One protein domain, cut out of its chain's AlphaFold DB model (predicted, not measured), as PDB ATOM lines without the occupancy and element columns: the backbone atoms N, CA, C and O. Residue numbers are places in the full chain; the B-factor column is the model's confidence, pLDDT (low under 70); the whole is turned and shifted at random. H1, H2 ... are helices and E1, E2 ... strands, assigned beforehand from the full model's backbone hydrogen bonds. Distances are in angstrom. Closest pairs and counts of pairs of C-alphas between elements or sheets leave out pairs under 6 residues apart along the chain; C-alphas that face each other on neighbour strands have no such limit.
ATOM      1  N   ASP A   3     -34.310  55.954 -37.244       84.12
ATOM      2  CA  ASP A   3     -34.351  55.330 -35.930       84.12
ATOM      3  C   ASP A   3     -33.313  55.968 -34.992       84.12
ATOM      4  O   ASP A   3     -32.264  56.440 -35.430       84.12
ATOM      5  N   PHE A   4     -33.585  55.974 -33.689       78.56
ATOM      6  CA  PHE A   4     -32.686  56.577 -32.703       78.56
ATOM      7  C   PHE A   4     -31.364  55.811 -32.525       78.56
ATOM      8  O   PHE A   4     -30.330  56.440 -32.315       78.56
ATOM      9  N   LEU A   5     -31.381  54.475 -32.606       77.56
ATOM     10  CA  LEU A   5     -30.186  53.651 -32.388       77.56
ATOM     11  C   LEU A   5     -29.398  53.452 -33.675       77.56
ATOM     12  O   LEU A   5     -28.171  53.523 -33.664       77.56
ATOM     13  N   VAL A   6     -30.109  53.222 -34.779       81.50
ATOM     14  CA  VAL A   6     -29.471  52.879 -36.051       81.50
ATOM     15  C   VAL A   6     -29.475  54.008 -37.069       81.50
ATOM     16  O   VAL A   6     -28.923  53.810 -38.137       81.50
ATOM     17  N   GLY A   7     -30.012  55.199 -36.780       86.12
ATOM     18  CA  GLY A   7     -30.092  56.322 -37.727       86.12
ATOM     19  C   GLY A   7     -30.967  55.988 -38.939       86.12
ATOM     20  O   GLY A   7     -32.057  55.458 -38.764       86.12
ATOM     21  N   ASP A   8     -30.553  56.317 -40.168       86.88
ATOM     22  CA  ASP A   8     -31.331  55.891 -41.344       86.88
ATOM     23  C   ASP A   8     -31.269  54.372 -41.550       86.88
ATOM     24  O   ASP A   8     -30.224  53.824 -41.888       86.88
ATOM     25  N   ILE A   9     -32.411  53.707 -41.367       86.00
ATOM     26  CA  ILE A   9     -32.571  52.253 -41.508       86.00
ATOM     27  C   ILE A   9     -32.363  51.755 -42.946       86.00
ATOM     28  O   ILE A   9     -32.204  50.559 -43.162       86.00
ATOM     29  N   ASN A  10     -32.398  52.657 -43.931       86.00
ATOM     30  CA  ASN A  10     -32.128  52.325 -45.331       86.00
ATOM     31  C   ASN A  10     -30.626  52.314 -45.658       86.00
ATOM     32  O   ASN A  10     -30.247  51.842 -46.721       86.00
ATOM     33  N   GLU A  11     -29.788  52.831 -44.758       86.62
ATOM     34  CA  GLU A  11     -28.328  52.906 -44.895       86.62
ATOM     35  C   GLU A  11     -27.662  52.234 -43.681       86.62
ATOM     36  O   GLU A  11     -26.787  52.799 -43.013       86.62
ATOM     37  N   LEU A  12     -28.159  51.050 -43.319       92.06
ATOM     38  CA  LEU A  12     -27.680  50.291 -42.172       92.06
ATOM     39  C   LEU A  12     -26.376  49.561 -42.529       92.06
ATOM     40  O   LEU A  12     -26.347  48.801 -43.488       92.06
ATOM     41  N   SER A  13     -25.320  49.774 -41.742       93.06
ATOM     42  CA  SER A  13     -24.046  49.034 -41.819       93.06
ATOM     43  C   SER A  13     -23.945  48.005 -40.691       93.06
ATOM     44  O   SER A  13     -24.616  48.174 -39.661       93.06
ATOM     45  N   SER A  14     -23.079  46.990 -40.823       93.25
ATOM     46  CA  SER A  14     -22.875  45.969 -39.778       93.25
ATOM     47  C   SER A  14     -22.548  46.604 -38.435       93.25
ATOM     48  O   SER A  14     -23.204  46.335 -37.432       93.25
ATOM     49  N   SER A  15     -21.607  47.546 -38.429       92.44
ATOM     50  CA  SER A  15     -21.115  48.214 -37.221       92.44
ATOM     51  C   SER A  15     -22.216  48.948 -36.463       92.44
ATOM     52  O   SER A  15     -22.260  48.941 -35.230       92.44
ATOM     53  N   ARG A  16     -23.140  49.585 -37.192       92.31
ATOM     54  CA  ARG A  16     -24.282  50.293 -36.599       92.31
ATOM     55  C   ARG A  16     -25.303  49.315 -36.045       92.31
ATOM     56  O   ARG A  16     -25.837  49.574 -34.968       92.31
ATOM     57  N   LEU A  17     -25.556  48.215 -36.754       94.00
ATOM     58  CA  LEU A  17     -26.444  47.161 -36.280       94.00
ATOM     59  C   LEU A  17     -25.896  46.519 -35.001       94.00
ATOM     60  O   LEU A  17     -26.596  46.523 -33.992       94.00
ATOM     61  N   VAL A  18     -24.642  46.056 -35.012       93.81
ATOM     62  CA  VAL A  18     -23.961  45.455 -33.852       93.81
ATOM     63  C   VAL A  18     -24.025  46.401 -32.660       93.81
ATOM     64  O   VAL A  18     -24.555  46.050 -31.609       93.81
ATOM     65  N   ARG A  19     -23.617  47.663 -32.837       92.25
ATOM     66  CA  ARG A  19     -23.682  48.666 -31.766       92.25
ATOM     67  C   ARG A  19     -25.090  48.844 -31.191       92.25
ATOM     68  O   ARG A  19     -25.225  49.100 -29.996       92.25
ATOM     69  N   ALA A  20     -26.128  48.754 -32.020       90.81
ATOM     70  CA  ALA A  20     -27.507  48.908 -31.574       90.81
ATOM     71  C   ALA A  20     -28.023  47.701 -30.777       90.81
ATOM     72  O   ALA A  20     -28.903  47.883 -29.938       90.81
ATOM     73  N   ILE A  21     -27.493  46.497 -31.013       92.06
ATOM     74  CA  ILE A  21     -27.963  45.258 -30.375       92.06
ATOM     75  C   ILE A  21     -27.052  44.761 -29.241       92.06
ATOM     76  O   ILE A  21     -27.499  43.977 -28.404       92.06
ATOM     77  N   SER A  22     -25.812  45.244 -29.146       86.81
ATOM     78  CA  SER A  22     -24.850  44.872 -28.099       86.81
ATOM     79  C   SER A  22     -25.111  45.625 -26.785       86.81
ATOM     80  O   SER A  22     -24.403  46.563 -26.427       86.81
ATOM     81  N   GLY A  23     -26.161  45.230 -26.052       72.31
ATOM     82  CA  GLY A  23     -26.591  45.890 -24.803       72.31
ATOM     83  C   GLY A  23     -26.275  45.161 -23.495       72.31
ATOM     84  O   GLY A  23     -26.746  45.590 -22.441       72.31
ATOM     85  N   GLY A  24     -25.511  44.065 -23.533       67.38
ATOM     86  CA  GLY A  24     -24.958  43.377 -22.352       67.38
ATOM     87  C   GLY A  24     -25.967  42.753 -21.376       67.38
ATOM     88  O   GLY A  24     -25.561  42.221 -20.347       67.38
ATOM     89  N   ARG A  25     -27.272  42.819 -21.659       75.81
ATOM     90  CA  ARG A  25     -28.332  42.177 -20.869       75.81
ATOM     91  C   ARG A  25     -28.947  41.041 -21.674       75.81
ATOM     92  O   ARG A  25     -29.120  41.171 -22.885       75.81
ATOM     93  N   GLU A  26     -29.319  39.966 -20.990       75.56
ATOM     94  CA  GLU A  26     -30.037  38.840 -21.591       75.56
ATOM     95  C   GLU A  26     -31.314  39.326 -22.303       75.56
ATOM     96  O   GLU A  26     -32.034  40.186 -21.792       75.56
ATOM     97  N   GLY A  27     -31.554  38.838 -23.523       80.94
ATOM     98  CA  GLY A  27     -32.715  39.215 -24.340       80.94
ATOM     99  C   GLY A  27     -32.710  40.649 -24.896       80.94
ATOM    100  O   GLY A  27     -33.653  41.033 -25.595       80.94
ATOM    101  N   TYR A  28     -31.673  41.455 -24.630       89.38
ATOM    102  CA  TYR A  28     -31.598  42.828 -25.138       89.38
ATOM    103  C   TYR A  28     -31.527  42.871 -26.664       89.38
ATOM    104  O   TYR A  28     -32.269  43.641 -27.274       89.38
ATOM    105  N   SER A  29     -30.669  42.047 -27.274       90.62
ATOM    106  CA  SER A  29     -30.475  42.030 -28.726       90.62
ATOM    107  C   SER A  29     -31.781  41.732 -29.455       90.62
ATOM    108  O   SER A  29     -32.197  42.529 -30.292       90.62
ATOM    109  N   ILE A  30     -32.499  40.682 -29.051       92.56
ATOM    110  CA  ILE A  30     -33.808  40.326 -29.623       92.56
ATOM    111  C   ILE A  30     -34.835  41.440 -29.434       92.56
ATOM    112  O   ILE A  30     -35.506  41.814 -30.388       92.56
ATOM    113  N   SER A  31     -34.891  42.063 -28.254       92.12
ATOM    114  CA  SER A  31     -35.804  43.190 -28.020       92.12
ATOM    115  C   SER A  31     -35.529  44.376 -28.957       92.12
ATOM    116  O   SER A  31     -36.461  45.056 -29.394       92.12
ATOM    117  N   GLN A  32     -34.255  44.649 -29.266       93.12
ATOM    118  CA  GLN A  32     -33.894  45.688 -30.233       93.12
ATOM    119  C   GLN A  32     -34.205  45.270 -31.666       93.12
ATOM    120  O   GLN A  32     -34.730  46.087 -32.420       93.12
ATOM    121  N   LEU A  33     -33.940  44.017 -32.030       93.88
ATOM    122  CA  LEU A  33     -34.281  43.485 -33.346       93.88
ATOM    123  C   LEU A  33     -35.791  43.533 -33.589       93.88
ATOM    124  O   LEU A  33     -36.215  44.111 -34.583       93.88
ATOM    125  N   ASP A  34     -36.615  43.080 -32.644       93.81
ATOM    126  CA  ASP A  34     -38.078  43.156 -32.729       93.81
ATOM    127  C   ASP A  34     -38.581  44.592 -32.907       93.81
ATOM    128  O   ASP A  34     -39.525  44.862 -33.656       93.81
ATOM    129  N   ARG A  35     -37.944  45.547 -32.224       92.88
ATOM    130  CA  ARG A  35     -38.246  46.972 -32.375       92.88
ATOM    131  C   ARG A  35     -37.927  47.465 -33.787       92.88
ATOM    132  O   ARG A  35     -38.720  48.222 -34.342       92.88
ATOM    133  N   LEU A  36     -36.799  47.045 -34.361       93.69
ATOM    134  CA  LEU A  36     -36.406  47.397 -35.728       93.69
ATOM    135  C   LEU A  36     -37.303  46.707 -36.768       93.69
ATOM    136  O   LEU A  36     -37.744  47.359 -37.713       93.69
ATOM    137  N   PHE A  37     -37.663  45.440 -36.563       95.00
ATOM    138  CA  PHE A  37     -38.533  44.686 -37.466       95.00
ATOM    139  C   PHE A  37     -39.953  45.250 -37.546       95.00
ATOM    140  O   PHE A  37     -40.553  45.259 -38.620       95.00
ATOM    141  N   LYS A  38     -40.469  45.827 -36.451       93.25
ATOM    142  CA  LYS A  38     -41.736  46.583 -36.466       93.25
ATOM    143  C   LYS A  38     -41.709  47.787 -37.405       93.25
ATOM    144  O   LYS A  38     -42.763  48.219 -37.863       93.25
ATOM    145  N   ILE A  39     -40.529  48.351 -37.656       92.12
ATOM    146  CA  ILE A  39     -40.343  49.481 -38.568       92.12
ATOM    147  C   ILE A  39     -40.172  48.978 -40.002       92.12
ATOM    148  O   ILE A  39     -40.837  49.467 -40.916       92.12
ATOM    149  N   LYS A  40     -39.265  48.017 -40.197       92.94
ATOM    150  CA  LYS A  40     -38.953  47.418 -41.495       92.94
ATOM    151  C   LYS A  40     -38.721  45.911 -41.287       92.94
ATOM    152  O   LYS A  40     -37.695  45.552 -40.717       92.94
ATOM    153  N   PRO A  41     -39.633  45.032 -41.749       94.50
ATOM    154  CA  PRO A  41     -39.525  43.585 -41.523       94.50
ATOM    155  C   PRO A  41     -38.270  42.941 -42.121       94.50
ATOM    156  O   PRO A  41     -37.833  41.898 -41.649       94.50
ATOM    157  N   VAL A  42     -37.697  43.557 -43.160       96.00
ATOM    158  CA  VAL A  42     -36.434  43.140 -43.778       96.00
ATOM    159  C   VAL A  42     -35.412  44.255 -43.598       96.00
ATOM    160  O   VAL A  42     -35.584  45.348 -44.139       96.00
ATOM    161  N   LEU A  43     -34.361  43.998 -42.828       95.31
ATOM    162  CA  LEU A  43     -33.268  44.937 -42.596       95.31
ATOM    163  C   LEU A  43     -32.112  44.594 -43.530       95.31
ATOM    164  O   LEU A  43     -31.427  43.598 -43.318       95.31
ATOM    165  N   ASP A  44     -31.908  45.419 -44.553       94.50
ATOM    166  CA  ASP A  44     -30.762  45.292 -45.451       94.50
ATOM    167  C   ASP A  44     -29.545  45.955 -44.791       94.50
ATOM    168  O   ASP A  44     -29.580  47.144 -44.463       94.50
ATOM    169  N   VAL A  45     -28.496  45.170 -44.558       93.94
ATOM    170  CA  VAL A  45     -27.215  45.594 -43.994       93.94
ATOM    171  C   VAL A  45     -26.209  45.649 -45.133       93.94
ATOM    172  O   VAL A  45     -25.824  44.615 -45.677       93.94
ATOM    173  N   HIS A  46     -25.812  46.860 -45.510       89.19
ATOM    174  CA  HIS A  46     -24.880  47.107 -46.600       89.19
ATOM    175  C   HIS A  46     -23.510  47.470 -46.043       89.19
ATOM    176  O   HIS A  46     -23.367  48.467 -45.333       89.19
ATOM    177  N   ASP A  47     -22.495  46.711 -46.442       83.06
ATOM    178  CA  ASP A  47     -21.110  46.992 -46.091       83.06
ATOM    179  C   ASP A  47     -20.241  46.965 -47.345       83.06
ATOM    180  O   ASP A  47     -20.184  45.978 -48.071       83.06
ATOM    181  N   GLY A  48     -19.513  48.056 -47.587       82.56
ATOM    182  CA  GLY A  48     -18.592  48.182 -48.725       82.56
ATOM    183  C   GLY A  48     -17.306  47.356 -48.587       82.56
ATOM    184  O   GLY A  48     -16.279  47.718 -49.162       82.56
ATOM    185  N   THR A  49     -17.324  46.303 -47.771       87.25
ATOM    186  CA  THR A  49     -16.174  45.490 -47.372       87.25
ATOM    187  C   THR A  49     -16.520  44.004 -47.446       87.25
ATOM    188  O   THR A  49     -17.676  43.611 -47.316       87.25
ATOM    189  N   SER A  50     -15.499  43.176 -47.653       88.75
ATOM    190  CA  SER A  50     -15.554  41.716 -47.516       88.75
ATOM    191  C   SER A  50     -15.452  41.250 -46.058       88.75
ATOM    192  O   SER A  50     -15.588  40.065 -45.789       88.75
ATOM    193  N   HIS A  51     -15.215  42.173 -45.121       92.81
ATOM    194  CA  HIS A  51     -15.086  41.916 -43.686       92.81
ATOM    195  C   HIS A  51     -16.153  42.701 -42.903       92.81
ATOM    196  O   HIS A  51     -15.810  43.669 -42.220       92.81
ATOM    197  N   PRO A  52     -17.449  42.372 -43.051       94.12
ATOM    198  CA  PRO A  52     -18.486  42.959 -42.206       94.12
ATOM    199  C   PRO A  52     -18.328  42.481 -40.755       94.12
ATOM    200  O   PRO A  52     -17.780  41.405 -40.505       94.12
ATOM    201  N   ASP A  53     -18.913  43.208 -39.799       95.06
ATOM    202  CA  ASP A  53     -18.992  42.807 -38.377       95.06
ATOM    203  C   ASP A  53     -20.024  41.674 -38.159       95.06
ATOM    204  O   ASP A  53     -20.799  41.660 -37.203       95.06
ATOM    205  N   PHE A  54     -20.083  40.726 -39.095       96.12
ATOM    206  CA  PHE A  54     -21.023  39.613 -39.101       96.12
ATOM    207  C   PHE A  54     -20.743  38.631 -37.956       96.12
ATOM    208  O   PHE A  54     -21.679  38.142 -37.327       96.12
ATOM    209  N   GLY A  55     -19.465  38.402 -37.632       95.06
ATOM    210  CA  GLY A  55     -19.064  37.638 -36.448       95.06
ATOM    211  C   GLY A  55     -19.582  38.262 -35.157       95.06
ATOM    212  O   GLY A  55     -20.308  37.605 -34.416       95.06
ATOM    213  N   ASP A  56     -19.305  39.548 -34.941       94.69
ATOM    214  CA  ASP A  56     -19.759  40.280 -33.753       94.69
ATOM    215  C   ASP A  56     -21.291  40.313 -33.645       94.69
ATOM    216  O   ASP A  56     -21.857  40.244 -32.553       94.69
ATOM    217  N   PHE A  57     -21.984  40.390 -34.784       95.44
ATOM    218  CA  PHE A  57     -23.435  40.276 -34.835       95.44
ATOM    219  C   PHE A  57     -23.925  38.912 -34.336       95.44
ATOM    220  O   PHE A  57     -24.824  38.866 -33.495       95.44
ATOM    221  N   LEU A  58     -23.338  37.814 -34.823       94.69
ATOM    222  CA  LEU A  58     -23.698  36.466 -34.380       94.69
ATOM    223  C   LEU A  58     -23.329  36.231 -32.910       94.69
ATOM    224  O   LEU A  58     -24.049  35.522 -32.218       94.69
ATOM    225  N   GLU A  59     -22.268  36.861 -32.401       91.94
ATOM    226  CA  GLU A  59     -21.929  36.825 -30.972       91.94
ATOM    227  C   GLU A  59     -22.928  37.604 -30.099       91.94
ATOM    228  O   GLU A  59     -23.154  37.254 -28.939       91.94
ATOM    229  N   ALA A  60     -23.552  38.656 -30.635       91.81
ATOM    230  CA  ALA A  60     -24.525  39.474 -29.910       91.81
ATOM    231  C   ALA A  60     -25.934  38.846 -29.836       91.81
ATOM    232  O   ALA A  60     -26.791  39.320 -29.078       91.81
ATOM    233  N   VAL A  61     -26.202  37.803 -30.621       91.62
ATOM    234  CA  VAL A  61     -27.520  37.177 -30.767       91.62
ATOM    235  C   VAL A  61     -27.466  35.735 -30.271       91.62
ATOM    236  O   VAL A  61     -26.615  34.967 -30.692       91.62
ATOM    237  N   ASP A  62     -28.404  35.335 -29.405       90.56
ATOM    238  CA  ASP A  62     -28.519  33.922 -29.016       90.56
ATOM    239  C   ASP A  62     -28.989  33.093 -30.234       90.56
ATOM    240  O   ASP A  62     -30.089  33.371 -30.746       90.56
ATOM    241  N   PRO A  63     -28.208  32.082 -30.676       91.38
ATOM    242  CA  PRO A  63     -28.519  31.234 -31.829       91.38
ATOM    243  C   PRO A  63     -29.915  30.609 -31.798       91.38
ATOM    244  O   PRO A  63     -30.496  30.372 -32.852       91.38
ATOM    245  N   LYS A  64     -30.507  30.393 -30.614       92.19
ATOM    246  CA  LYS A  64     -31.868  29.842 -30.473       92.19
ATOM    247  C   LYS A  64     -32.957  30.709 -31.106       92.19
ATOM    248  O   LYS A  64     -34.048  30.209 -31.365       92.19
ATOM    249  N   ASN A  65     -32.687  31.995 -31.322       93.25
ATOM    250  CA  ASN A  65     -33.629  32.916 -31.959       93.25
ATOM    251  C   ASN A  65     -33.506  32.930 -33.488       93.25
ATOM    252  O   ASN A  65     -34.343  33.536 -34.161       93.25
ATOM    253  N   ILE A  66     -32.467  32.295 -34.037       95.56
ATOM    254  CA  ILE A  66     -32.239  32.197 -35.474       95.56
ATOM    255  C   ILE A  66     -32.949  30.942 -35.975       95.56
ATOM    256  O   ILE A  66     -32.640  29.824 -35.577       95.56
ATOM    257  N   GLN A  67     -33.921  31.130 -36.864       95.69
ATOM    258  CA  GLN A  67     -34.721  30.035 -37.414       95.69
ATOM    259  C   GLN A  67     -34.056  29.379 -38.623       95.69
ATOM    260  O   GLN A  67     -34.249  28.191 -38.877       95.69
ATOM    261  N   LYS A  68     -33.327  30.176 -39.410       95.56
ATOM    262  CA  LYS A  68     -32.729  29.766 -40.679       95.56
ATOM    263  C   LYS A  68     -31.643  30.751 -41.102       95.56
ATOM    264  O   LYS A  68     -31.769  31.954 -40.861       95.56
ATOM    265  N   VAL A  69     -30.632  30.240 -41.796       97.44
ATOM    266  CA  VAL A  69     -29.655  31.026 -42.549       97.44
ATOM    267  C   VAL A  69     -29.747  30.643 -44.026       97.44
ATOM    268  O   VAL A  69     -29.690  29.466 -44.386       97.44
ATOM    269  N   GLU A  70     -29.891  31.636 -44.893       96.50
ATOM    270  CA  GLU A  70     -29.807  31.451 -46.341       96.50
ATOM    271  C   GLU A  70     -28.617  32.215 -46.892       96.50
ATOM    272  O   GLU A  70     -28.536  33.429 -46.734       96.50
ATOM    273  N   ILE A  71     -27.730  31.512 -47.579       95.88
ATOM    274  CA  ILE A  71     -26.712  32.130 -48.414       95.88
ATOM    275  C   ILE A  71     -27.334  32.356 -49.791       95.88
ATOM    276  O   ILE A  71     -27.896  31.437 -50.394       95.88
ATOM    277  N   ILE A  72     -27.254  33.589 -50.269       92.94
ATOM    278  CA  ILE A  72     -27.830  34.026 -51.542       92.94
ATOM    279  C   ILE A  72     -26.734  34.597 -52.432       92.94
ATOM    280  O   ILE A  72     -25.714  35.070 -51.931       92.94
ATOM    281  N   THR A  73     -26.966  34.614 -53.739       89.94
ATOM    282  CA  THR A  73     -26.210  35.449 -54.676       89.94
ATOM    283  C   THR A  73     -27.055  36.646 -55.095       89.94
ATOM    284  O   THR A  73     -28.288  36.598 -55.082       89.94
ATOM    285  N   HIS A  74     -26.403  37.758 -55.408       83.81
ATOM    286  CA  HIS A  74     -27.054  38.918 -56.001       83.81
ATOM    287  C   HIS A  74     -26.119  39.618 -56.981       83.81
ATOM    288  O   HIS A  74     -24.900  39.619 -56.799       83.81
ATOM    289  N   GLU A  75     -26.714  40.233 -58.001       77.31
ATOM    290  CA  GLU A  75     -25.971  40.994 -59.000       77.31
ATOM    291  C   GLU A  75     -25.252  42.176 -58.338       77.31
ATOM    292  O   GLU A  75     -25.856  42.977 -57.614       77.31
ATOM    293  N   TYR A  76     -23.960  42.316 -58.632       70.75
ATOM    294  CA  TYR A  76     -23.181  43.499 -58.291       70.75
ATOM    295  C   TYR A  76     -22.803  44.243 -59.568       70.75
ATOM    296  O   TYR A  76     -22.263  43.667 -60.507       70.75
ATOM    297  N   HIS A  77     -23.058  45.551 -59.616       60.62
ATOM    298  CA  HIS A  77     -22.953  46.359 -60.841       60.62
ATOM    299  C   HIS A  77     -21.521  46.571 -61.383       60.62
ATOM    300  O   HIS A  77     -21.319  47.402 -62.269       60.62
ATOM    301  N   VAL A  78     -20.515  45.868 -60.861       61.75
ATOM    302  CA  VAL A  78     -19.123  45.966 -61.313       61.75
ATOM    303  C   VAL A  78     -18.746  44.688 -62.062       61.75
ATOM    304  O   VAL A  78     -18.516  43.651 -61.446       61.75
ATOM    305  N   GLU A  79     -18.613  44.799 -63.389       54.34
ATOM    306  CA  GLU A  79     -18.370  43.683 -64.325       54.34
ATOM    307  C   GLU A  79     -17.178  42.778 -63.964       54.34
ATOM    308  O   GLU A  79     -17.165  41.615 -64.338       54.34
ATOM    309  N   CYS A  80     -16.160  43.277 -63.252       54.97
ATOM    310  CA  CYS A  80     -14.992  42.465 -62.890       54.97
ATOM    311  C   CYS A  80     -15.167  41.627 -61.614       54.97
ATOM    312  O   CYS A  80     -14.310  40.795 -61.321       54.97
ATOM    313  N   VAL A  81     -16.223  41.881 -60.837       62.19
ATOM    314  CA  VAL A  81     -16.512  41.176 -59.578       62.19
ATOM    315  C   VAL A  81     -17.575  40.098 -59.790       62.19
ATOM    316  O   VAL A  81     -17.502  39.060 -59.134       62.19
ATOM    317  N   GLY A  82     -18.499  40.316 -60.729       69.19
ATOM    318  CA  GLY A  82     -19.621  39.414 -60.977       69.19
ATOM    319  C   GLY A  82     -20.624  39.395 -59.827       69.19
ATOM    320  O   GLY A  82     -20.685  40.330 -59.021       69.19
ATOM    321  N   ASP A  83     -21.386  38.308 -59.738       78.19
ATOM    322  CA  ASP A  83     -22.298  38.059 -58.623       78.19
ATOM    323  C   ASP A  83     -21.548  37.970 -57.287       78.19
ATOM    324  O   ASP A  83     -20.476  37.364 -57.166       78.19
ATOM    325  N   VAL A  84     -22.143  38.570 -56.259       87.75
ATOM    326  CA  VAL A  84     -21.629  38.567 -54.887       87.75
ATOM    327  C   VAL A  84     -22.550  37.760 -53.976       87.75
ATOM    328  O   VAL A  84     -23.758  37.641 -54.202       87.75
ATOM    329  N   TYR A  85     -21.977  37.213 -52.914       92.50
ATOM    330  CA  TYR A  85     -22.693  36.463 -51.898       92.50
ATOM    331  C   TYR A  85     -23.284  37.399 -50.841       92.50
ATOM    332  O   TYR A  85     -22.689  38.402 -50.450       92.50
ATOM    333  N   GLY A  86     -24.456  37.034 -50.340       93.62
ATOM    334  CA  GLY A  86     -25.085  37.632 -49.170       93.62
ATOM    335  C   GLY A  86     -25.627  36.558 -48.236       93.62
ATOM    336  O   GLY A  86     -25.646  35.373 -48.573       93.62
ATOM    337  N   ALA A  87     -26.100  36.979 -47.065       95.69
ATOM    338  CA  ALA A  87     -26.710  36.084 -46.089       95.69
ATOM    339  C   ALA A  87     -28.018  36.667 -45.538       95.69
ATOM    340  O   ALA A  87     -28.025  37.748 -44.950       95.69
ATOM    341  N   ASN A  88     -29.125  35.939 -45.680       96.81
ATOM    342  CA  ASN A  88     -30.362  36.220 -44.957       96.81
ATOM    343  C   ASN A  88     -30.361  35.436 -43.638       96.81
ATOM    344  O   ASN A  88     -30.255  34.210 -43.634       96.81
ATOM    345  N   ILE A  89     -30.545  36.138 -42.525       97.69
ATOM    346  CA  ILE A  89     -30.713  35.570 -41.188       97.69
ATOM    347  C   ILE A  89     -32.172  35.756 -40.777       97.69
ATOM    348  O   ILE A  89     -32.650  36.887 -40.655       97.69
ATOM    349  N   TYR A  90     -32.879  34.644 -40.593       97.25
ATOM    350  CA  TYR A  90     -34.305  34.635 -40.282       97.25
ATOM    351  C   TYR A  90     -34.538  34.599 -38.774       97.25
ATOM    352  O   TYR A  90     -34.041  33.712 -38.079       97.25
ATOM    353  N   PHE A  91     -35.363  35.527 -38.306       96.56
ATOM    354  CA  PHE A  91     -35.907  35.597 -36.955       96.56
ATOM    355  C   PHE A  91     -37.426  35.416 -37.007       96.56
ATOM    356  O   PHE A  91     -38.036  35.514 -38.070       96.56
ATOM    357  N   GLU A  92     -38.062  35.215 -35.852       94.62
ATOM    358  CA  GLU A  92     -39.524  35.083 -35.768       94.62
ATOM    359  C   GLU A  92     -40.271  36.297 -36.343       94.62
ATOM    360  O   GLU A  92     -41.269  36.139 -37.044       94.62
ATOM    361  N   ASN A  93     -39.761  37.505 -36.089       95.00
ATOM    362  CA  ASN A  93     -40.443  38.754 -36.429       95.00
ATOM    363  C   ASN A  93     -39.873  39.475 -37.660       95.00
ATOM    364  O   ASN A  93     -40.397  40.526 -38.036       95.00
ATOM    365  N   GLY A  94     -38.815  38.957 -38.293       96.81
ATOM    366  CA  GLY A  94     -38.181  39.632 -39.423       96.81
ATOM    367  C   GLY A  94     -36.921  38.953 -39.949       96.81
ATOM    368  O   GLY A  94     -36.523  37.883 -39.496       96.81
ATOM    369  N   ILE A  95     -36.303  39.584 -40.942       97.38
ATOM    370  CA  ILE A  95     -35.124  39.076 -41.648       97.38
ATOM    371  C   ILE A  95     -34.039  40.146 -41.610       97.38
ATOM    372  O   ILE A  95     -34.309  41.319 -41.875       97.38
ATOM    373  N   ILE A  96     -32.805  39.742 -41.329       97.00
ATOM    374  CA  ILE A  96     -31.625  40.585 -41.539       97.00
ATOM    375  C   ILE A  96     -30.898  40.063 -42.764       97.00
ATOM    376  O   ILE A  96     -30.469  38.914 -42.786       97.00
ATOM    377  N   ARG A  97     -30.771  40.904 -43.784       95.94
ATOM    378  CA  ARG A  97     -30.092  40.581 -45.032       95.94
ATOM    379  C   ARG A  97     -28.741  41.278 -45.061       95.94
ATOM    380  O   ARG A  97     -28.674  42.483 -45.273       95.94
ATOM    381  N   TYR A  98     -27.676  40.517 -44.866       95.12
ATOM    382  CA  TYR A  98     -26.304  40.975 -45.047       95.12
ATOM    383  C   TYR A  98     -25.939  40.974 -46.532       95.12
ATOM    384  O   TYR A  98     -25.994  39.931 -47.186       95.12
ATOM    385  N   LEU A  99     -25.543  42.143 -47.039       92.31
ATOM    386  CA  LEU A  99     -25.103  42.390 -48.415       92.31
ATOM    387  C   LEU A  99     -23.689  43.006 -48.429       92.31
ATOM    388  O   LEU A  99     -23.526  44.170 -48.813       92.31
ATOM    389  N   PRO A 100     -22.667  42.274 -47.947       91.12
ATOM    390  CA  PRO A 100     -21.274  42.699 -48.025       91.12
ATOM    391  C   PRO A 100     -20.676  42.404 -49.411       91.12
ATOM    392  O   PRO A 100     -21.310  41.809 -50.279       91.12
ATOM    393  N   HIS A 101     -19.408  42.760 -49.612       89.56
ATOM    394  CA  HIS A 101     -18.669  42.453 -50.843       89.56
ATOM    395  C   HIS A 101     -18.024  41.053 -50.812       89.56
ATOM    396  O   HIS A 101     -16.831  40.903 -51.092       89.56
ATOM    397  N   TRP A 102     -18.790  40.021 -50.452       92.62
ATOM    398  CA  TRP A 102     -18.325  38.636 -50.519       92.62
ATOM    399  C   TRP A 102     -18.330  38.148 -51.964       92.62
ATOM    400  O   TRP A 102     -19.370  38.079 -52.602       92.62
ATOM    401  N   THR A 103     -17.169  37.798 -52.500       91.00
ATOM    402  CA  THR A 103     -17.016  37.353 -53.891       91.00
ATOM    403  C   THR A 103     -15.966  36.258 -53.966       91.00
ATOM    404  O   THR A 103     -15.126  36.145 -53.081       91.00
ATOM    405  N   ALA A 104     -16.003  35.443 -55.014       90.56
ATOM    406  CA  ALA A 104     -15.085  34.329 -55.203       90.56
ATOM    407  C   ALA A 104     -14.376  34.382 -56.566       90.56
ATOM    408  O   ALA A 104     -13.984  33.341 -57.075       90.56
ATOM    409  N   TYR A 105     -14.162  35.567 -57.158       88.38
ATOM    410  CA  TYR A 105     -13.452  35.691 -58.449       88.38
ATOM    411  C   TYR A 105     -11.943  35.369 -58.381       88.38
ATOM    412  O   TYR A 105     -11.258  35.332 -59.403       88.38
ATOM    413  N   LYS A 106     -11.386  35.188 -57.175       90.06
ATOM    414  CA  LYS A 106     -10.013  34.721 -56.927       90.06
ATOM    415  C   LYS A 106      -9.884  34.147 -55.518       90.06
ATOM    416  O   LYS A 106     -10.623  34.547 -54.623       90.06
ATOM    417  N   GLU A 107      -8.862  33.324 -55.307       91.06
ATOM    418  CA  GLU A 107      -8.628  32.558 -54.074       91.06
ATOM    419  C   GLU A 107      -8.719  33.383 -52.787       91.06
ATOM    420  O   GLU A 107      -9.567  33.098 -51.951       91.06
ATOM    421  N   ILE A 108      -7.966  34.483 -52.677       91.12
ATOM    422  CA  ILE A 108      -8.013  35.355 -51.489       91.12
ATOM    423  C   ILE A 108      -9.417  35.913 -51.197       91.12
ATOM    424  O   ILE A 108      -9.728  36.228 -50.058       91.12
ATOM    425  N   ARG A 109     -10.279  36.061 -52.211       92.69
ATOM    426  CA  ARG A 109     -11.664  36.519 -52.021       92.69
ATOM    427  C   ARG A 109     -12.572  35.378 -51.566       92.69
ATOM    428  O   ARG A 109     -13.381  35.573 -50.666       92.69
ATOM    429  N   ALA A 110     -12.379  34.174 -52.103       93.44
ATOM    430  CA  ALA A 110     -13.059  32.989 -51.589       93.44
ATOM    431  C   ALA A 110     -12.673  32.700 -50.127       93.44
ATOM    432  O   ALA A 110     -13.545  32.381 -49.323       93.44
ATOM    433  N   GLU A 111     -11.409  32.898 -49.744       95.00
ATOM    434  CA  GLU A 111     -10.959  32.800 -48.347       95.00
ATOM    435  C   GLU A 111     -11.665  33.799 -47.417       95.00
ATOM    436  O   GLU A 111     -11.955  33.467 -46.267       95.00
ATOM    437  N   GLU A 112     -12.007  35.002 -47.891       95.12
ATOM    438  CA  GLU A 112     -12.811  35.957 -47.113       95.12
ATOM    439  C   GLU A 112     -14.206  35.390 -46.824       95.12
ATOM    440  O   GLU A 112     -14.702  35.532 -45.711       95.12
ATOM    441  N   ILE A 113     -14.823  34.673 -47.768       95.69
ATOM    442  CA  ILE A 113     -16.110  33.994 -47.544       95.69
ATOM    443  C   ILE A 113     -15.963  32.913 -46.466       95.69
ATOM    444  O   ILE A 113     -16.784  32.825 -45.550       95.69
ATOM    445  N   ILE A 114     -14.895  32.113 -46.530       97.25
ATOM    446  CA  ILE A 114     -14.618  31.096 -45.508       97.25
ATOM    447  C   ILE A 114     -14.472  31.759 -44.132       97.25
ATOM    448  O   ILE A 114     -15.169  31.397 -43.187       97.25
ATOM    449  N   THR A 115     -13.613  32.770 -44.024       97.00
ATOM    450  CA  THR A 115     -13.188  33.350 -42.741       97.00
ATOM    451  C   THR A 115     -14.176  34.341 -42.132       97.00
ATOM    452  O   THR A 115     -14.237  34.452 -40.909       97.00
ATOM    453  N   THR A 116     -14.968  35.045 -42.944       96.75
ATOM    454  CA  THR A 116     -15.862  36.120 -42.474       96.75
ATOM    455  C   THR A 116     -17.349  35.784 -42.585       96.75
ATOM    456  O   THR A 116     -18.166  36.506 -42.017       96.75
ATOM    457  N   MET A 117     -17.712  34.671 -43.236       96.88
ATOM    458  CA  MET A 117     -19.088  34.158 -43.273       96.88
ATOM    459  C   MET A 117     -19.190  32.760 -42.652       96.88
ATOM    460  O   MET A 117     -19.889  32.589 -41.652       96.88
ATOM    461  N   LEU A 118     -18.493  31.758 -43.201       97.62
ATOM    462  CA  LEU A 118     -18.662  30.362 -42.764       97.62
ATOM    463  C   LEU A 118     -18.069  30.092 -41.376       97.62
ATOM    464  O   LEU A 118     -18.711  29.428 -40.563       97.62
ATOM    465  N   THR A 119     -16.890  30.637 -41.071       97.69
ATOM    466  CA  THR A 119     -16.266  30.544 -39.744       97.69
ATOM    467  C   THR A 119     -17.172  31.137 -38.656       97.69
ATOM    468  O   THR A 119     -17.476  30.421 -37.702       97.69
ATOM    469  N   PRO A 120     -17.695  32.375 -38.779       97.06
ATOM    470  CA  PRO A 120     -18.689  32.895 -37.839       97.06
ATOM    471  C   PRO A 120     -19.924  32.006 -37.661       97.06
ATOM    472  O   PRO A 120     -20.342  31.765 -36.529       97.06
ATOM    473  N   LEU A 121     -20.481  31.464 -38.750       96.94
ATOM    474  CA  LEU A 121     -21.634  30.558 -38.681       96.94
ATOM    475  C   LEU A 121     -21.310  29.256 -37.936       96.94
ATOM    476  O   LEU A 121     -22.129  28.781 -37.146       96.94
ATOM    477  N   LYS A 122     -20.114  28.693 -38.152       95.88
ATOM    478  CA  LYS A 122     -19.617  27.522 -37.419       95.88
ATOM    479  C   LYS A 122     -19.501  27.822 -35.929       95.88
ATOM    480  O   LYS A 122     -20.033  27.068 -35.118       95.88
ATOM    481  N   LEU A 123     -18.832  28.920 -35.577       95.62
ATOM    482  CA  LEU A 123     -18.586  29.306 -34.187       95.62
ATOM    483  C   LEU A 123     -19.882  29.620 -33.429       95.62
ATOM    484  O   LEU A 123     -19.964  29.333 -32.239       95.62
ATOM    485  N   ALA A 124     -20.896  30.146 -34.122       94.38
ATOM    486  CA  ALA A 124     -22.235  30.376 -33.581       94.38
ATOM    487  C   ALA A 124     -23.096  29.098 -33.474       94.38
ATOM    488  O   ALA A 124     -24.234  29.164 -33.013       94.38
ATOM    489  N   GLY A 125     -22.598  27.940 -33.922       94.69
ATOM    490  CA  GLY A 125     -23.334  26.675 -33.875       94.69
ATOM    491  C   GLY A 125     -24.508  26.595 -34.855       94.69
ATOM    492  O   GLY A 125     -25.439  25.826 -34.634       94.69
ATOM    493  N   LEU A 126     -24.481  27.369 -35.944       94.88
ATOM    494  CA  LEU A 126     -25.608  27.499 -36.877       94.88
ATOM    495  C   LEU A 126     -25.580  26.513 -38.053       94.88
ATOM    496  O   LEU A 126     -26.395  26.632 -38.962       94.88
ATOM    497  N   GLY A 127     -24.679  25.527 -38.040       91.81
ATOM    498  CA  GLY A 127     -24.469  24.577 -39.140       91.81
ATOM    499  C   GLY A 127     -25.730  23.948 -39.717       91.81
ATOM    500  O   GLY A 127     -25.934  23.963 -40.928       91.81
ATOM    501  N   ASP A 128     -26.609  23.461 -38.843       91.00
ATOM    502  CA  ASP A 128     -27.828  22.749 -39.237       91.00
ATOM    503  C   ASP A 128     -28.896  23.635 -39.892       91.00
ATOM    504  O   ASP A 128     -29.851  23.115 -40.481       91.00
ATOM    505  N   PHE A 129     -28.735  24.957 -39.797       93.06
ATOM    506  CA  PHE A 129     -29.693  25.964 -40.250       93.06
ATOM    507  C   PHE A 129     -29.326  26.569 -41.607       93.06
ATOM    508  O   PHE A 129     -30.069  27.417 -42.105       93.06
ATOM    509  N   ILE A 130     -28.198  26.161 -42.196       96.62
ATOM    510  CA  ILE A 130     -27.673  26.763 -43.420       96.62
ATOM    511  C   ILE A 130     -28.303  26.120 -44.654       96.62
ATOM    512  O   ILE A 130     -28.358  24.900 -44.827       96.62
ATOM    513  N   SER A 131     -28.738  26.977 -45.566       96.06
ATOM    514  CA  SER A 131     -29.133  26.614 -46.920       96.06
ATOM    515  C   SER A 131     -28.559  27.612 -47.913       96.06
ATOM    516  O   SER A 131     -28.266  28.746 -47.544       96.06
ATOM    517  N   ILE A 132     -28.402  27.197 -49.164       94.31
ATOM    518  CA  ILE A 132     -28.163  28.108 -50.284       94.31
ATOM    519  C   ILE A 132     -29.458  28.272 -51.076       94.31
ATOM    520  O   ILE A 132     -30.265  27.338 -51.149       94.31
ATOM    521  N   VAL A 133     -29.647  29.446 -51.669       90.56
ATOM    522  CA  VAL A 133     -30.741  29.729 -52.603       90.56
ATOM    523  C   VAL A 133     -30.124  29.973 -53.974       90.56
ATOM    524  O   VAL A 133     -29.505  31.008 -54.200       90.56
ATOM    525  N   ASP A 134     -30.249  28.983 -54.851       77.56
ATOM    526  CA  ASP A 134     -29.763  29.014 -56.232       77.56
ATOM    527  C   ASP A 134     -30.965  29.279 -57.150       77.56
ATOM    528  O   ASP A 134     -31.877  28.463 -57.200       77.56
ATOM    529  N   GLU A 135     -31.041  30.431 -57.822       65.75
ATOM    530  CA  GLU A 135     -32.265  30.896 -58.510       65.75
ATOM    531  C   GLU A 135     -33.483  31.082 -57.558       65.75
ATOM    532  O   GLU A 135     -33.510  30.548 -56.447       65.75
ATOM    533  N   PRO A 136     -34.533  31.859 -57.912       60.62
ATOM    534  CA  PRO A 136     -35.537  32.315 -56.934       60.62
ATOM    535  C   PRO A 136     -36.343  31.222 -56.201       60.62
ATOM    536  O   PRO A 136     -37.136  31.559 -55.323       60.62
ATOM    537  N   TYR A 137     -36.165  29.934 -56.526       66.50
ATOM    538  CA  TYR A 137     -36.945  28.837 -55.948       66.50
ATOM    539  C   TYR A 137     -36.160  27.561 -55.590       66.50
ATOM    540  O   TYR A 137     -36.773  26.655 -55.020       66.50
ATOM    541  N   ASN A 138     -34.853  27.438 -55.875       84.50
ATOM    542  CA  ASN A 138     -34.103  26.229 -55.506       84.50
ATOM    543  C   ASN A 138     -33.363  26.433 -54.180       84.50
ATOM    544  O   ASN A 138     -32.275  27.002 -54.121       84.50
ATOM    545  N   VAL A 139     -33.969  25.950 -53.097       90.00
ATOM    546  CA  VAL A 139     -33.363  25.974 -51.764       90.00
ATOM    547  C   VAL A 139     -32.712  24.625 -51.493       90.00
ATOM    548  O   VAL A 139     -33.395  23.603 -51.429       90.00
ATOM    549  N   MET A 140     -31.401  24.622 -51.275       92.69
ATOM    550  CA  MET A 140     -30.643  23.414 -50.954       92.69
ATOM    551  C   MET A 140     -30.073  23.527 -49.543       92.69
ATOM    552  O   MET A 140     -29.362  24.481 -49.232       92.69
ATOM    553  N   LYS A 141     -30.379  22.555 -48.675       94.19
ATOM    554  CA  LYS A 141     -29.743  22.474 -47.354       94.19
ATOM    555  C   LYS A 141     -28.257  22.177 -47.543       94.19
ATOM    556  O   LYS A 141     -27.910  21.291 -48.317       94.19
ATOM    557  N   MET A 142     -27.416  22.911 -46.827       93.62
ATOM    558  CA  MET A 142     -25.978  22.690 -46.811       93.62
ATOM    559  C   MET A 142     -25.570  22.040 -45.497       93.62
ATOM    560  O   MET A 142     -26.154  22.293 -44.447       93.62
ATOM    561  N   ASP A 143     -24.531  21.230 -45.575       92.81
ATOM    562  CA  ASP A 143     -23.857  20.645 -44.427       92.81
ATOM    563  C   ASP A 143     -22.357  20.920 -44.552       92.81
ATOM    564  O   ASP A 143     -21.605  20.164 -45.162       92.81
ATOM    565  N   PHE A 144     -21.929  22.073 -44.052       94.06
ATOM    566  CA  PHE A 144     -20.528  22.476 -44.129       94.06
ATOM    567  C   PHE A 144     -19.674  21.877 -43.007       94.06
ATOM    568  O   PHE A 144     -18.458  22.036 -43.035       94.06
TER     569      PHE A 144
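This is residues 3 to 144 of the 186 residues of an uncharacterized protein of Vibrio anguillarum (UniProt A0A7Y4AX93). A strongly twisted sheet of six strands makes a wall, with H1, H3 and H4 side by side along one face of it and the other face bare. H2 sits at the end of the sheet near the start of E1, and the E5 and E6 hairpin makes the opposite edge. The printed part has 142 residues, with four named helices and six named strands in the order H1 H2 E1 H3 E2 E3 E4 H4 E5 E6. The mixed sheet runs E1 E4 E3 E2 E5 E6, and the class is mixed, helices and strands. The whole is compact, with a radius of gyration of the C-alphas of 14.6 A and spans of 40 by 31 by 28 A.

Begin at E2, residues 68 to 74, E3, residues 84 to 90, and E4, residues 95 to 102: they form a meander, each strand the antiparallel neighbour of the one before. Look for N 86 and O 72 at 2.8 A, and N 98 and O 87 at 2.8 A. Beside E4 find E1, residues 42 to 46, parallel, with N 43 and O 95 at 2.8 A. Beside E2 find E5, residues 130 to 134, parallel, with N 71 and O 131 at 2.8 A. E6, residues 138 to 141, is antiparallel to E5, with N 132 and O 140 at 2.9 A. H4, residues 107 to 123, is on the sheet at a height of 8.2 A, along the strands and only just over E2, where 3 of its C-alphas fall. H1, residues 14 to 21, is on the same face, over E1 at a height of 11.1 A. H3, residues 54 to 60, touches H1 at Phe 57 and Val 18, their closest C-alphas, 5.3 A apart, at a shallow tilt of 7 degrees. Residues 116 to 121 of H4 alone touch H3, with the C-alphas of Pro 120 and Gly 55 closest at 5.0 A. H2, residues 28 to 37, only grazes the sheet, with residues 33 to 37, and touches H1 at a steep tilt of 66 degrees, the C-alphas of Ser 29 and Ile 21 closest at 4.4 A. E1, H3, E2 and E4, H4, E5 are split strand-helix-strand units, two strands running the same way with others between them, both crossovers right-handed. Every O i to N i+4 pair is within hydrogen-bond range in H1, H2 and H3, and 11 of 13 in H4.

Find C-alpha 14 at (-22.875, 45.969, -39.778), where H1 begins, and C-alpha 141 at (-29.743, 22.474, -47.354), where E6 ends. From C-alpha 107 at (-8.628, 32.558, -54.074), H4 runs 22.5 A, with a kink of 26 degrees near residue 114. E3 spans 19.7 A, E4 19.0 A, E2 18.7 A and H2 14.3 A.

The C-alphas farthest apart, of Arg 25 and Glu 79, are 44.6 A apart. The printed part has no cut and no long link. Confidence is under 70 at residue 24, residues 77 to 82 and residues 135 to 137.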